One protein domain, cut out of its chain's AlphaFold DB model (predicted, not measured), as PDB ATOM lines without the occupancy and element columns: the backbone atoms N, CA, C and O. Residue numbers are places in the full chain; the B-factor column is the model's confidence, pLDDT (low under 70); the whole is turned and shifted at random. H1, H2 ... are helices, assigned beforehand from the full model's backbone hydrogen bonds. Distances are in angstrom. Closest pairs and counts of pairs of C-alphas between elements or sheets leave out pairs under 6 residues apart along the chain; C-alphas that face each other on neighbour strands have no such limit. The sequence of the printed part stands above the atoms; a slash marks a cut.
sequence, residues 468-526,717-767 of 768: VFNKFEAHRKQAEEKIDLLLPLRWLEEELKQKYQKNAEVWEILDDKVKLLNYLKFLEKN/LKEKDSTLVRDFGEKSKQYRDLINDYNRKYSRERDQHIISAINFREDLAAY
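This is residues 468 to 526 and 717 to 767 of the 768 residues of an uncharacterized protein of Candidatus Falkowbacteria bacterium CG1_02_41_21 (UniProt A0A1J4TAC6). Two long helices, H1 and H4, run side by side in opposite directions; H2 turns off the end of H1 at a corner, with short H3 beside it. Residues 468 to 477 and 515 to 526 stick out at opposite ends, and after H4 a long unnamed stretch folds back to short H5. The 110 printed residues, with five named helices in the order H1 to H5, are all helix in class and only just loose, close to extended: radius of gyration of the C-alphas 19.7 A, spans 73 by 30 by 17 A.

H1, residues 468 to 502, starts at C-alpha 468 (65.131, -18.292, -26.949) and measures 50.7 A. H2 is 504 to 525, 32.0 A; H3 is 717 to 721, 5.5 A; H4 is 724 to 746, 32.5 A. H5, 762 to 765, 5.6 A, ends at C-alpha 765 (28.195, -36.588, 2.911).

H1, with residues 482 to 496 alone, touches H4 at a shallow tilt of 22 degrees, opposite ways; the closest C-alphas, of Leu 489 and Tyr 735, are 6.3 A apart. H2, with 506 to 510 alone, touches H3, closest at the C-alphas of Val 506 and Leu 717, 7.1 A. H5 touches no helix. Every O i to N i+4 pair is within hydrogen-bond range in H2, H3 and H4, and 29 of 31 in H1; H5 is too short for one.

C-alphas 526 and 717 are 28.5 A apart across the cut. The link H4 to H5 is long. Mean pLDDT of the printed part is 74.3; 38 residues are under 70, among them 755 to 767.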
ATOM      1  N   VAL A 468      66.370 -19.074 -27.070       91.19
ATOM      2  CA  VAL A 468      65.131 -18.292 -26.949       91.19
ATOM      3  C   VAL A 468      63.924 -19.133 -27.356       91.19
ATOM      4  O   VAL A 468      62.942 -19.186 -26.611       91.19
ATOM      5  N   PHE A 469      64.015 -19.847 -28.480       90.50
ATOM      6  CA  PHE A 469      62.950 -20.721 -28.955       90.50
ATOM      7  C   PHE A 469      62.654 -21.861 -27.978       90.50
ATOM      8  O   PHE A 469      61.502 -22.068 -27.610       90.50
ATOM      9  N   ASN A 470      63.679 -22.552 -27.477       89.31
ATOM     10  CA  ASN A 470      63.517 -23.624 -26.494       89.31
ATOM     11  C   ASN A 470      62.871 -23.123 -25.200       89.31
ATOM     12  O   ASN A 470      62.055 -23.823 -24.597       89.31
ATOM     13  N   LYS A 471      63.205 -21.898 -24.775       92.19
ATOM     14  CA  LYS A 471      62.561 -21.262 -23.626       92.19
ATOM     15  C   LYS A 471      61.082 -20.991 -23.910       92.19
ATOM     16  O   LYS A 471      60.244 -21.358 -23.088       92.19
ATOM     17  N   PHE A 472      60.754 -20.400 -25.059       94.06
ATOM     18  CA  PHE A 472      59.369 -20.197 -25.495       94.06
ATOM     19  C   PHE A 472      58.593 -21.519 -25.542       94.06
ATOM     20  O   PHE A 472      57.524 -21.627 -24.947       94.06
ATOM     21  N   GLU A 473      59.165 -22.548 -26.159       92.31
ATOM     22  CA  GLU A 473      58.553 -23.862 -26.326       92.31
ATOM     23  C   GLU A 473      58.304 -24.560 -24.982       92.31
ATOM     24  O   GLU A 473      57.257 -25.177 -24.781       92.31
ATOM     25  N   ALA A 474      59.222 -24.417 -24.022       90.50
ATOM     26  CA  ALA A 474      59.026 -24.908 -22.662       90.50
ATOM     27  C   ALA A 474      57.851 -24.203 -21.964       90.50
ATOM     28  O   ALA A 474      57.013 -24.871 -21.355       90.50
ATOM     29  N   HIS A 475      57.751 -22.875 -22.074       90.06
ATOM     30  CA  HIS A 475      56.627 -22.118 -21.511       90.06
ATOM     31  C   HIS A 475      55.300 -22.443 -22.211       90.06
ATOM     32  O   HIS A 475      54.281 -22.598 -21.536       90.06
ATOM     33  N   ARG A 476      55.313 -22.612 -23.537       93.69
ATOM     34  CA  ARG A 476      54.152 -23.025 -24.334       93.69
ATOM     35  C   ARG A 476      53.647 -24.392 -23.894       93.69
ATOM     36  O   ARG A 476      52.482 -24.505 -23.532       93.69
ATOM     37  N   LYS A 477      54.523 -25.398 -23.810       92.56
ATOM     38  CA  LYS A 477      54.161 -26.742 -23.325       92.56
ATOM     39  C   LYS A 477      53.605 -26.715 -21.905       92.56
ATOM     40  O   LYS A 477      52.597 -27.355 -21.639       92.56
ATOM     41  N   GLN A 478      54.197 -25.931 -21.004       89.50
ATOM     42  CA  GLN A 478      53.662 -25.768 -19.647       89.50
ATOM     43  C   GLN A 478      52.255 -25.155 -19.637       89.50
ATOM     44  O   GLN A 478      51.412 -25.586 -18.853       89.50
ATOM     45  N   ALA A 479      51.989 -24.158 -20.486       90.25
ATOM     46  CA  ALA A 479      50.663 -23.559 -20.617       90.25
ATOM     47  C   ALA A 479      49.655 -24.541 -21.240       90.25
ATOM     48  O   ALA A 479      48.560 -24.708 -20.709       90.25
ATOM     49  N   GLU A 480      50.035 -25.241 -22.310       92.00
ATOM     50  CA  GLU A 480      49.200 -26.248 -22.971       92.00
ATOM     51  C   GLU A 480      48.848 -27.403 -22.020       92.00
ATOM     52  O   GLU A 480      47.675 -27.745 -21.906       92.00
ATOM     53  N   GLU A 481      49.810 -27.929 -21.254       90.31
ATOM     54  CA  GLU A 481      49.562 -28.976 -20.252       90.31
ATOM     55  C   GLU A 481      48.631 -28.517 -19.118       90.31
ATOM     56  O   GLU A 481      47.938 -29.338 -18.507       90.31
ATOM     57  N   LYS A 482      48.632 -27.223 -18.770       89.31
ATOM     58  CA  LYS A 482      47.656 -26.665 -17.821       89.31
ATOM     59  C   LYS A 482      46.265 -26.650 -18.447       89.31
ATOM     60  O   LYS A 482      45.319 -27.095 -17.805       89.31
ATOM     61  N   ILE A 483      46.141 -26.190 -19.691       91.69
ATOM     62  CA  ILE A 483      44.859 -26.124 -20.409       91.69
ATOM     63  C   ILE A 483      44.279 -27.531 -20.628       91.69
ATOM     64  O   ILE A 483      43.092 -27.732 -20.377       91.69
ATOM     65  N   ASP A 484      45.104 -28.512 -21.005       91.06
ATOM     66  CA  ASP A 484      44.692 -29.910 -21.215       91.06
ATOM     67  C   ASP A 484      44.080 -30.536 -19.953       91.06
ATOM     68  O   ASP A 484      43.124 -31.304 -20.034       91.06
ATOM     69  N   LEU A 485      44.591 -30.178 -18.771       88.25
ATOM     70  CA  LEU A 485      44.041 -30.635 -17.492       88.25
ATOM     71  C   LEU A 485      42.854 -29.783 -17.012       88.25
ATOM     72  O   LEU A 485      42.021 -30.267 -16.247       88.25
ATOM     73  N   LEU A 486      42.757 -28.528 -17.455       88.94
ATOM     74  CA  LEU A 486      41.700 -27.599 -17.059       88.94
ATOM     75  C   LEU A 486      40.406 -27.769 -17.863       88.94
ATOM     76  O   LEU A 486      39.320 -27.615 -17.304       88.94
ATOM     77  N   LEU A 487      40.480 -28.074 -19.160       91.25
ATOM     78  CA  LEU A 487      39.282 -28.210 -19.994       91.25
ATOM     79  C   LEU A 487      38.314 -29.290 -19.472       91.25
ATOM     80  O   LEU A 487      37.139 -28.963 -19.281       91.25
ATOM     81  N   PRO A 488      38.762 -30.521 -19.142       90.44
ATOM     82  CA  PRO A 488      37.881 -31.539 -18.570       90.44
ATOM     83  C   PRO A 488      37.220 -31.085 -17.264       90.44
ATOM     84  O   PRO A 488      36.063 -31.410 -17.005       90.44
ATOM     85  N   LEU A 489      37.938 -30.298 -16.454       88.19
ATOM     86  CA  LEU A 489      37.417 -29.733 -15.212       88.19
ATOM     87  C   LEU A 489      36.272 -28.758 -15.454       88.19
ATOM     88  O   LEU A 489      35.226 -28.875 -14.818       88.19
ATOM     89  N   ARG A 490      36.465 -27.804 -16.367       89.00
ATOM     90  CA  ARG A 490      35.454 -26.789 -16.680       89.00
ATOM     91  C   ARG A 490      34.239 -27.378 -17.373       89.00
ATOM     92  O   ARG A 490      33.124 -26.957 -17.087       89.00
ATOM     93  N   TRP A 491      34.450 -28.387 -18.211       91.12
ATOM     94  CA  TRP A 491      33.366 -29.128 -18.839       91.12
ATOM     95  C   TRP A 491      32.491 -29.832 -17.804       91.12
ATOM     96  O   TRP A 491      31.276 -29.652 -17.774       91.12
ATOM     97  N   LEU A 492      33.120 -30.589 -16.905       87.19
ATOM     98  CA  LEU A 492      32.423 -31.343 -15.871       87.19
ATOM     99  C   LEU A 492      31.722 -30.435 -14.850       87.19
ATOM    100  O   LEU A 492      30.634 -30.763 -14.384       87.19
ATOM    101  N   GLU A 493      32.317 -29.286 -14.520       85.75
ATOM    102  CA  GLU A 493      31.677 -28.264 -13.688       85.75
ATOM    103  C   GLU A 493      30.370 -27.762 -14.319       85.75
ATOM    104  O   GLU A 493      29.351 -27.682 -13.633       85.75
ATOM    105  N   GLU A 494      30.386 -27.453 -15.616       87.25
ATOM    106  CA  GLU A 494      29.208 -26.955 -16.327       87.25
ATOM    107  C   GLU A 494      28.142 -28.050 -16.497       87.25
ATOM    108  O   GLU A 494      26.959 -27.800 -16.259       87.25
ATOM    109  N   GLU A 495      28.545 -29.298 -16.783       85.75
ATOM    110  CA  GLU A 495      27.636 -30.457 -16.790       85.75
ATOM    111  C   GLU A 495      26.919 -30.614 -15.440       85.75
ATOM    112  O   GLU A 495      25.708 -30.846 -15.395       85.75
ATOM    113  N   LEU A 496      27.653 -30.485 -14.329       78.50
ATOM    114  CA  LEU A 496      27.092 -30.594 -12.983       78.50
ATOM    115  C   LEU A 496      26.131 -29.443 -12.669       78.50
ATOM    116  O   LEU A 496      25.073 -29.700 -12.096       78.50
ATOM    117  N   LYS A 497      26.442 -28.203 -13.071       78.38
ATOM    118  CA  LYS A 497      25.537 -27.051 -12.901       78.38
ATOM    119  C   LYS A 497      24.238 -27.224 -13.679       78.38
ATOM    120  O   LYS A 497      23.168 -27.025 -13.110       78.38
ATOM    121  N   GLN A 498      24.317 -27.653 -14.938       77.88
ATOM    122  CA  GLN A 498      23.133 -27.922 -15.758       77.88
ATOM    123  C   GLN A 498      22.276 -29.045 -15.175       77.88
ATOM    124  O   GLN A 498      21.056 -28.913 -15.085       77.88
ATOM    125  N   LYS A 499      22.895 -30.145 -14.731       74.50
ATOM    126  CA  LYS A 499      22.172 -31.240 -14.065       74.50
ATOM    127  C   LYS A 499      21.525 -30.782 -12.761       74.50
ATOM    128  O   LYS A 499      20.382 -31.135 -12.500       74.50
ATOM    129  N   TYR A 500      22.226 -29.972 -11.971       70.62
ATOM    130  CA  TYR A 500      21.684 -29.403 -10.743       70.62
ATOM    131  C   TYR A 500      20.437 -28.550 -11.022       70.62
ATOM    132  O   TYR A 500      19.402 -28.769 -10.400       70.62
ATOM    133  N   GLN A 501      20.497 -27.656 -12.016       68.12
ATOM    134  CA  GLN A 501      19.366 -26.812 -12.421       68.12
ATOM    135  C   GLN A 501      18.179 -27.621 -12.966       68.12
ATOM    136  O   GLN A 501      17.034 -27.320 -12.642       68.12
ATOM    137  N   LYS A 502      18.435 -28.667 -13.763       67.44
ATOM    138  CA  LYS A 502      17.383 -29.539 -14.317       67.44
ATOM    139  C   LYS A 502      16.698 -30.412 -13.260       67.44
ATOM    140  O   LYS A 502      15.553 -30.798 -13.461       67.44
ATOM    141  N   ASN A 503      17.366 -30.673 -12.138       69.62
ATOM    142  CA  ASN A 503      16.878 -31.541 -11.066       69.62
ATOM    143  C   ASN A 503      16.363 -30.760  -9.842       69.62
ATOM    144  O   ASN A 503      16.343 -31.301  -8.741       69.62
ATOM    145  N   ALA A 504      15.963 -29.494 -10.000       65.81
ATOM    146  CA  ALA A 504      15.543 -28.639  -8.884       65.81
ATOM    147  C   ALA A 504      14.489 -29.295  -7.963       65.81
ATOM    148  O   ALA A 504      14.614 -29.223  -6.746       65.81
ATOM    149  N   GLU A 505      13.519 -30.012  -8.537       66.69
ATOM    150  CA  GLU A 505      12.452 -30.704  -7.798       66.69
ATOM    151  C   GLU A 505      12.972 -31.881  -6.947       66.69
ATOM    152  O   GLU A 505      12.516 -32.106  -5.832       66.69
ATOM    153  N   VAL A 506      13.973 -32.616  -7.442       70.00
ATOM    154  CA  VAL A 506      14.655 -33.668  -6.672       70.00
ATOM    155  C   VAL A 506      15.362 -33.064  -5.462       70.00
ATOM    156  O   VAL A 506      15.301 -33.622  -4.366       70.00
ATOM    157  N   TRP A 507      16.041 -31.931  -5.659       68.19
ATOM    158  CA  TRP A 507      16.783 -31.255  -4.597       68.19
ATOM    159  C   TRP A 507      15.861 -30.659  -3.534       68.19
ATOM    160  O   TRP A 507      16.196 -30.737  -2.355       68.19
ATOM    161  N   GLU A 508      14.699 -30.135  -3.930       72.69
ATOM    162  CA  GLU A 508      13.656 -29.656  -3.013       72.69
ATOM    163  C   GLU A 508      13.141 -30.802  -2.124       72.69
ATOM    164  O   GLU A 508      13.216 -30.714  -0.899       72.69
ATOM    165  N   ILE A 509      12.776 -31.946  -2.722       72.31
ATOM    166  CA  ILE A 509      12.356 -33.157  -1.986       72.31
ATOM    167  C   ILE A 509      13.464 -33.656  -1.039       72.31
ATOM    168  O   ILE A 509      13.195 -34.144   0.065       72.31
ATOM    169  N   LEU A 510      14.726 -33.568  -1.466       70.62
ATOM    170  CA  LEU A 510      15.880 -33.997  -0.679       70.62
ATOM    171  C   LEU A 510      16.133 -33.073   0.530       70.62
ATOM    172  O   LEU A 510      16.412 -33.574   1.621       70.62
ATOM    173  N   ASP A 511      16.033 -31.753   0.354       72.06
ATOM    174  CA  ASP A 511      16.158 -30.752   1.426       72.06
ATOM    175  C   ASP A 511      15.055 -30.914   2.484       72.06
ATOM    176  O   ASP A 511      15.345 -31.031   3.681       72.06
ATOM    177  N   ASP A 512      13.803 -31.059   2.045       73.75
ATOM    178  CA  ASP A 512      12.658 -31.292   2.933       73.75
ATOM    179  C   ASP A 512      12.835 -32.563   3.771       73.75
ATOM    180  O   ASP A 512      12.580 -32.583   4.981       73.75
ATOM    181  N   LYS A 513      13.372 -33.626   3.166       75.69
ATOM    182  CA  LYS A 513      13.677 -34.866   3.880       75.69
ATOM    183  C   LYS A 513      14.751 -34.683   4.960       75.69
ATOM    184  O   LYS A 513      14.612 -35.244   6.049       75.69
ATOM    185  N   VAL A 514      15.825 -33.936   4.696       71.94
ATOM    186  CA  VAL A 514      16.901 -33.700   5.683       71.94
ATOM    187  C   VAL A 514      16.387 -32.902   6.873       71.94
ATOM    188  O   VAL A 514      16.647 -33.258   8.028       71.94
ATOM    189  N   LYS A 515      15.631 -31.842   6.595       74.62
ATOM    190  CA  LYS A 515      14.946 -31.025   7.596       74.62
ATOM    191  C   LYS A 515      14.050 -31.873   8.498       74.62
ATOM    192  O   LYS A 515      14.225 -31.858   9.720       74.62
ATOM    193  N   LEU A 516      13.200 -32.707   7.896       76.75
ATOM    194  CA  LEU A 516      12.328 -33.646   8.598       76.75
ATOM    195  C   LEU A 516      13.108 -34.658   9.453       76.75
ATOM    196  O   LEU A 516      12.745 -34.926  10.597       76.75
ATOM    197  N   LEU A 517      14.197 -35.224   8.931       78.62
ATOM    198  CA  LEU A 517      14.994 -36.238   9.628       78.62
ATOM    199  C   LEU A 517      15.747 -35.657  10.832       78.62
ATOM    200  O   LEU A 517      15.819 -36.285  11.891       78.62
ATOM    201  N   ASN A 518      16.285 -34.445  10.693       76.31
ATOM    202  CA  ASN A 518      16.896 -33.715  11.801       76.31
ATOM    203  C   ASN A 518      15.873 -33.383  12.888       76.31
ATOM    204  O   ASN A 518      16.181 -33.505  14.076       76.31
ATOM    205  N   TYR A 519      14.657 -33.018  12.485       76.94
ATOM    206  CA  TYR A 519      13.560 -32.784  13.409       76.94
ATOM    207  C   TYR A 519      13.143 -34.063  14.147       76.94
ATOM    208  O   TYR A 519      13.095 -34.074  15.373       76.94
ATOM    209  N   LEU A 520      12.978 -35.185  13.438       78.12
ATOM    210  CA  LEU A 520      12.704 -36.499  14.035       78.12
ATOM    211  C   LEU A 520      13.755 -36.905  15.078       78.12
ATOM    212  O   LEU A 520      13.390 -37.329  16.171       78.12
ATOM    213  N   LYS A 521      15.052 -36.733  14.782       81.19
ATOM    214  CA  LYS A 521      16.140 -37.012  15.740       81.19
ATOM    215  C   LYS A 521      16.008 -36.184  17.019       81.19
ATOM    216  O   LYS A 521      16.291 -36.681  18.108       81.19
ATOM    217  N   PHE A 522      15.612 -34.918  16.894       80.62
ATOM    218  CA  PHE A 522      15.349 -34.063  18.045       80.62
ATOM    219  C   PHE A 522      14.137 -34.555  18.839       80.62
ATOM    220  O   PHE A 522      14.243 -34.703  20.058       80.62
ATOM    221  N   LEU A 523      13.026 -34.859  18.165       77.12
ATOM    222  CA  LEU A 523      11.818 -35.312  18.844       77.12
ATOM    223  C   LEU A 523      12.050 -36.629  19.595       77.12
ATOM    224  O   LEU A 523      11.669 -36.756  20.757       77.12
ATOM    225  N   GLU A 524      12.748 -37.580  18.969       81.12
ATOM    226  CA  GLU A 524      13.126 -38.856  19.587       81.12
ATOM    227  C   GLU A 524      14.047 -38.679  20.795       81.12
ATOM    228  O   GLU A 524      13.878 -39.368  21.798       81.12
ATOM    229  N   LYS A 525      14.997 -37.738  20.739       82.38
ATOM    230  CA  LYS A 525      15.905 -37.458  21.861       82.38
ATOM    231  C   LYS A 525      15.168 -36.930  23.093       82.38
ATOM    232  O   LYS A 525      15.614 -37.181  24.208       82.38
ATOM    233  N   ASN A 526      14.073 -36.199  22.897       74.06
ATOM    234  CA  ASN A 526      13.280 -35.615  23.982       74.06
ATOM    235  C   ASN A 526      12.005 -36.410  24.280       74.06
ATOM    236  O   ASN A 526      11.153 -35.937  25.027       74.06
ATOM    237  N   LEU A 717      11.991 -40.253  -3.686       69.62
ATOM    238  CA  LEU A 717      13.394 -40.131  -4.112       69.62
ATOM    239  C   LEU A 717      13.893 -41.394  -4.825       69.62
ATOM    240  O   LEU A 717      14.597 -41.306  -5.822       69.62
ATOM    241  N   LYS A 718      13.534 -42.593  -4.355       67.12
ATOM    242  CA  LYS A 718      13.916 -43.840  -5.042       67.12
ATOM    243  C   LYS A 718      13.223 -44.005  -6.395       67.12
ATOM    244  O   LYS A 718      13.868 -44.469  -7.331       67.12
ATOM    245  N   GLU A 719      11.942 -43.655  -6.487       65.31
ATOM    246  CA  GLU A 719      11.150 -43.721  -7.720       65.31
ATOM    247  C   GLU A 719      11.608 -42.690  -8.749       65.31
ATOM    248  O   GLU A 719      11.710 -43.022  -9.929       65.31
ATOM    249  N   LYS A 720      11.932 -41.470  -8.311       64.88
ATOM    250  CA  LYS A 720      12.405 -40.409  -9.200       64.88
ATOM    251  C   LYS A 720      13.872 -40.583  -9.629       64.88
ATOM    252  O   LYS A 720      14.234 -40.022 -10.655       64.88
ATOM    253  N   ASP A 721      14.708 -41.345  -8.900       60.69
ATOM    254  CA  ASP A 721      16.128 -40.955  -8.852       60.69
ATOM    255  C   ASP A 721      17.214 -42.038  -8.620       60.69
ATOM    256  O   ASP A 721      18.307 -41.736  -8.136       60.69
ATOM    257  N   SER A 722      17.006 -43.312  -8.986       57.28
ATOM    258  CA  SER A 722      18.056 -44.330  -8.732       57.28
ATOM    259  C   SER A 722      19.322 -44.200  -9.608       57.28
ATOM    260  O   SER A 722      20.424 -44.513  -9.151       57.28
ATOM    261  N   THR A 723      19.202 -43.720 -10.849       60.81
ATOM    262  CA  THR A 723      20.330 -43.557 -11.787       60.81
ATOM    263  C   THR A 723      20.946 -42.161 -11.736       60.81
ATOM    264  O   THR A 723      22.166 -42.041 -11.758       60.81
ATOM    265  N   LEU A 724      20.139 -41.110 -11.586       62.88
ATOM    266  CA  LEU A 724      20.594 -39.713 -11.594       62.88
ATOM    267  C   LEU A 724      21.467 -39.357 -10.383       62.88
ATOM    268  O   LEU A 724      22.520 -38.747 -10.567       62.88
ATOM    269  N   VAL A 725      21.105 -39.792  -9.168       62.84
ATOM    270  CA  VAL A 725      21.924 -39.580  -7.953       62.84
ATOM    271  C   VAL A 725      23.253 -40.325  -8.040       62.84
ATOM    272  O   VAL A 725      24.294 -39.792  -7.649       62.84
ATOM    273  N   ARG A 726      23.239 -41.551  -8.581       66.69
ATOM    274  CA  ARG A 726      24.454 -42.350  -8.777       66.69
ATOM    275  C   ARG A 726      25.380 -41.686  -9.795       66.69
ATOM    276  O   ARG A 726      26.538 -41.428  -9.472       66.69
ATOM    277  N   ASP A 727      24.855 -41.343 -10.967       67.69
ATOM    278  CA  ASP A 727      25.610 -40.692 -12.038       67.69
ATOM    279  C   ASP A 727      26.138 -39.317 -11.589       67.69
ATOM    280  O   ASP A 727      27.265 -38.938 -11.911       67.69
ATOM    281  N   PHE A 728      25.359 -38.567 -10.801       69.00
ATOM    282  CA  PHE A 728      25.788 -37.304 -10.197       69.00
ATOM    283  C   PHE A 728      26.911 -37.508  -9.171       69.00
ATOM    284  O   PHE A 728      27.914 -36.791  -9.201       69.00
ATOM    285  N   GLY A 729      26.789 -38.503  -8.289       68.31
ATOM    286  CA  GLY A 729      27.816 -38.850  -7.304       68.31
ATOM    287  C   GLY A 729      29.140 -39.275  -7.949       68.31
ATOM    288  O   GLY A 729      30.210 -38.835  -7.517       68.31
ATOM    289  N   GLU A 730      29.078 -40.072  -9.016       74.25
ATOM    290  CA  GLU A 730      30.240 -40.494  -9.806       74.25
ATOM    291  C   GLU A 730      30.912 -39.306 -10.507       74.25
ATOM    292  O   GLU A 730      32.125 -39.119 -10.379       74.25
ATOM    293  N   LYS A 731      30.128 -38.436 -11.155       78.25
ATOM    294  CA  LYS A 731      30.624 -37.214 -11.812       78.25
ATOM    295  C   LYS A 731      31.218 -36.215 -10.810       78.25
ATOM    296  O   LYS A 731      32.285 -35.659 -11.055       78.25
ATOM    297  N   SER A 732      30.610 -36.051  -9.635       75.69
ATOM    298  CA  SER A 732      31.151 -35.236  -8.532       75.69
ATOM    299  C   SER A 732      32.483 -35.777  -8.005       75.69
ATOM    300  O   SER A 732      33.392 -35.011  -7.669       75.69
ATOM    301  N   LYS A 733      32.631 -37.105  -7.931       79.12
ATOM    302  CA  LYS A 733      33.903 -37.737  -7.566       79.12
ATOM    303  C   LYS A 733      34.969 -37.482  -8.633       79.12
ATOM    304  O   LYS A 733      36.047 -37.018  -8.275       79.12
ATOM    305  N   GLN A 734      34.646 -37.700  -9.910       82.44
ATOM    306  CA  GLN A 734      35.547 -37.419 -11.034       82.44
ATOM    307  C   GLN A 734      36.033 -35.961 -11.014       82.44
ATOM    308  O   GLN A 734      37.227 -35.710 -11.158       82.44
ATOM    309  N   TYR A 735      35.136 -35.007 -10.755       83.56
ATOM    310  CA  TYR A 735      35.469 -33.586 -10.652       83.56
ATOM    311  C   TYR A 735      36.472 -33.305  -9.533       83.56
ATOM    312  O   TYR A 735      37.491 -32.652  -9.756       83.56
ATOM    313  N   ARG A 736      36.231 -33.851  -8.337       79.50
ATOM    314  CA  ARG A 736      37.141 -33.694  -7.195       79.50
ATOM    315  C   ARG A 736      38.511 -34.311  -7.448       79.50
ATOM    316  O   ARG A 736      39.516 -33.700  -7.091       79.50
ATOM    317  N   ASP A 737      38.557 -35.494  -8.050       82.94
ATOM    318  CA  ASP A 737      39.814 -36.181  -8.345       82.94
ATOM    319  C   ASP A 737      40.645 -35.386  -9.363       82.94
ATOM    320  O   ASP A 737      41.838 -35.170  -9.143       82.94
ATOM    321  N   LEU A 738      40.006 -34.847 -10.407       83.81
ATOM    322  CA  LEU A 738      40.657 -33.973 -11.383       83.81
ATOM    323  C   LEU A 738      41.126 -32.643 -10.764       83.81
ATOM    324  O   LEU A 738      42.220 -32.184 -11.082       83.81
ATOM    325  N   ILE A 739      40.353 -32.029  -9.853       83.19
ATOM    326  CA  ILE A 739      40.764 -30.786  -9.168       83.19
ATOM    327  C   ILE A 739      41.995 -31.054  -8.316       83.19
ATOM    328  O   ILE A 739      42.943 -30.272  -8.325       83.19
ATOM    329  N   ASN A 740      41.974 -32.154  -7.564       83.12
ATOM    330  CA  ASN A 740      43.094 -32.547  -6.724       83.12
ATOM    331  C   ASN A 740      44.341 -32.802  -7.567       83.12
ATOM    332  O   ASN A 740      45.422 -32.381  -7.166       83.12
ATOM    333  N   ASP A 741      44.204 -33.447  -8.726       83.44
ATOM    334  CA  ASP A 741      45.331 -33.690  -9.624       83.44
ATOM    335  C   ASP A 741      45.879 -32.392 -10.236       83.44
ATOM    336  O   ASP A 741      47.082 -32.134 -10.149       83.44
ATOM    337  N   TYR A 742      45.001 -31.521 -10.745       84.31
ATOM    338  CA  TYR A 742      45.378 -30.204 -11.262       84.31
ATOM    339  C   TYR A 742      46.096 -29.371 -10.194       84.31
ATOM    340  O   TYR A 742      47.214 -28.894 -10.406       84.31
ATOM    341  N   ASN A 743      45.496 -29.245  -9.007       84.12
ATOM    342  CA  ASN A 743      46.084 -28.509  -7.895       84.12
ATOM    343  C   ASN A 743      47.397 -29.163  -7.445       84.12
ATOM    344  O   ASN A 743      48.380 -28.464  -7.241       84.12
ATOM    345  N   ARG A 744      47.499 -30.491  -7.351       83.31
ATOM    346  CA  ARG A 744      48.768 -31.167  -7.030       83.31
ATOM    347  C   ARG A 744      49.873 -30.811  -8.027       83.31
ATOM    348  O   ARG A 744      51.006 -30.586  -7.605       83.31
ATOM    349  N   LYS A 745      49.560 -30.763  -9.325       81.94
ATOM    350  CA  LYS A 745      50.542 -30.497 -10.384       81.94
ATOM    351  C   LYS A 745      50.968 -29.023 -10.435       81.94
ATOM    352  O   LYS A 745      52.132 -28.755 -10.727       81.94
ATOM    353  N   TYR A 746      50.077 -28.085 -10.091       77.19
ATOM    354  CA  TYR A 746      50.299 -26.648 -10.322       77.19
ATOM    355  C   TYR A 746      50.192 -25.725  -9.085       77.19
ATOM    356  O   TYR A 746      50.442 -24.533  -9.204       77.19
ATOM    357  N   SER A 747      49.921 -26.238  -7.878       68.44
ATOM    358  CA  SER A 747      49.743 -25.457  -6.623       68.44
ATOM    359  C   SER A 747      50.992 -24.795  -6.033       68.44
ATOM    360  O   SER A 747      50.949 -24.275  -4.918       68.44
ATOM    361  N   ARG A 748      52.135 -24.803  -6.726       59.84
ATOM    362  CA  ARG A 748      53.379 -24.242  -6.166       59.84
ATOM    363  C   ARG A 748      53.328 -22.718  -5.975       59.84
ATOM    364  O   ARG A 748      54.154 -22.186  -5.242       59.84
ATOM    365  N   GLU A 749      52.337 -22.044  -6.554       55.91
ATOM    366  CA  GLU A 749      52.082 -20.607  -6.423       55.91
ATOM    367  C   GLU A 749      50.681 -20.398  -5.823       55.91
ATOM    368  O   GLU A 749      49.705 -20.968  -6.312       55.91
ATOM    369  N   ARG A 750      50.567 -19.598  -4.749       48.19
ATOM    370  CA  ARG A 750      49.332 -19.424  -3.949       48.19
ATOM    371  C   ARG A 750      48.103 -18.940  -4.743       48.19
ATOM    372  O   ARG A 750      46.997 -19.077  -4.232       48.19
ATOM    373  N   ASP A 751      48.277 -18.468  -5.976       55.59
ATOM    374  CA  ASP A 751      47.231 -17.821  -6.779       55.59
ATOM    375  C   ASP A 751      46.650 -18.699  -7.912       55.59
ATOM    376  O   ASP A 751      45.685 -18.305  -8.565       55.59
ATOM    377  N   GLN A 752      47.178 -19.912  -8.142       61.78
ATOM    378  CA  GLN A 752      46.723 -20.803  -9.234       61.78
ATOM    379  C   GLN A 752      45.791 -21.942  -8.787       61.78
ATOM    380  O   GLN A 752      45.463 -22.825  -9.583       61.78
ATOM    381  N   HIS A 753      45.339 -21.935  -7.532       71.69
ATOM    382  CA  HIS A 753      44.427 -22.957  -7.027       71.69
ATOM    383  C   HIS A 753      43.050 -22.872  -7.683       71.69
ATOM    384  O   HIS A 753      42.358 -21.856  -7.597       71.69
ATOM    385  N   ILE A 754      42.603 -23.988  -8.255       72.81
ATOM    386  CA  ILE A 754      41.194 -24.163  -8.584       72.81
ATOM    387  C   ILE A 754      40.482 -24.512  -7.285       72.81
ATOM    388  O   ILE A 754      40.652 -25.604  -6.734       72.81
ATOM    389  N   ILE A 755      39.698 -23.562  -6.792       68.44
ATOM    390  CA  ILE A 755      38.723 -23.808  -5.736       68.44
ATOM    391  C   ILE A 755      37.472 -24.353  -6.418       68.44
ATOM    392  O   ILE A 755      37.026 -23.806  -7.428       68.44
ATOM    393  N   SER A 756      36.919 -25.439  -5.875       59.97
ATOM    394  CA  SER A 756      35.610 -25.915  -6.311       59.97
ATOM    395  C   SER A 756      34.603 -24.782  -6.133       59.97
ATOM    396  O   SER A 756      34.362 -24.352  -5.007       59.97
ATOM    397  N   ALA A 757      33.997 -24.309  -7.224       51.50
ATOM    398  CA  ALA A 757      32.902 -23.347  -7.132       51.50
ATOM    399  C   ALA A 757      31.666 -23.961  -6.454       51.50
ATOM    400  O   ALA A 757      30.742 -23.236  -6.097       51.50
ATOM    401  N   ILE A 758      31.641 -25.291  -6.292       54.28
ATOM    402  CA  ILE A 758      30.484 -26.005  -5.783       54.28
ATOM    403  C   ILE A 758      30.900 -27.040  -4.738       54.28
ATOM    404  O   ILE A 758      31.489 -28.082  -5.042       54.28
ATOM    405  N   ASN A 759      30.637 -26.738  -3.470       53.50
ATOM    406  CA  ASN A 759      31.102 -27.534  -2.335       53.50
ATOM    407  C   ASN A 759      30.152 -28.707  -2.012       53.50
ATOM    408  O   ASN A 759      29.769 -28.935  -0.874       53.50
ATOM    409  N   PHE A 760      29.799 -29.504  -3.024       54.25
ATOM    410  CA  PHE A 760      28.759 -30.540  -2.940       54.25
ATOM    411  C   PHE A 760      29.037 -31.698  -1.965       54.25
ATOM    412  O   PHE A 760      28.157 -32.509  -1.712       54.25
ATOM    413  N   ARG A 761      30.277 -31.873  -1.482       40.88
ATOM    414  CA  ARG A 761      30.640 -33.021  -0.631       40.88
ATOM    415  C   ARG A 761      30.232 -32.806   0.825       40.88
ATOM    416  O   ARG A 761      29.849 -33.779   1.465       40.88
ATOM    417  N   GLU A 762      30.299 -31.573   1.321       46.28
ATOM    418  CA  GLU A 762      29.720 -31.225   2.624       46.28
ATOM    419  C   GLU A 762      28.193 -31.378   2.553       46.28
ATOM    420  O   GLU A 762      27.623 -32.058   3.400       46.28
ATOM    421  N   ASP A 763      27.578 -30.956   1.446       44.00
ATOM    422  CA  ASP A 763      26.132 -31.077   1.200       44.00
ATOM    423  C   ASP A 763      25.652 -32.461   0.732       44.00
ATOM    424  O   ASP A 763      24.472 -32.632   0.487       44.00
ATOM    425  N   LEU A 764      26.509 -33.471   0.558       41.75
ATOM    426  CA  LEU A 764      26.058 -34.835   0.221       41.75
ATOM    427  C   LEU A 764      26.502 -35.855   1.272       41.75
ATOM    428  O   LEU A 764      25.759 -36.777   1.578       41.75
ATOM    429  N   ALA A 765      27.691 -35.694   1.865       39.16
ATOM    430  CA  ALA A 765      28.195 -36.588   2.911       39.16
ATOM    431  C   ALA A 765      27.781 -36.183   4.336       39.16
ATOM    432  O   ALA A 765      27.814 -37.035   5.213       39.16
ATOM    433  N   ALA A 766      27.394 -34.925   4.592       36.38
ATOM    434  CA  ALA A 766      26.599 -34.597   5.785       36.38
ATOM    435  C   ALA A 766      25.098 -34.917   5.587       36.38
ATOM    436  O   ALA A 766      24.328 -34.881   6.544       36.38
ATOM    437  N   TYR A 767      24.705 -35.200   4.339       40.91
ATOM    438  CA  TYR A 767      23.338 -35.390   3.831       40.91
ATOM    439  C   TYR A 767      22.912 -36.872   3.763       40.91
ATOM    440  O   TYR A 767      21.728 -37.171   3.933       40.91
TER     441      TYR A 767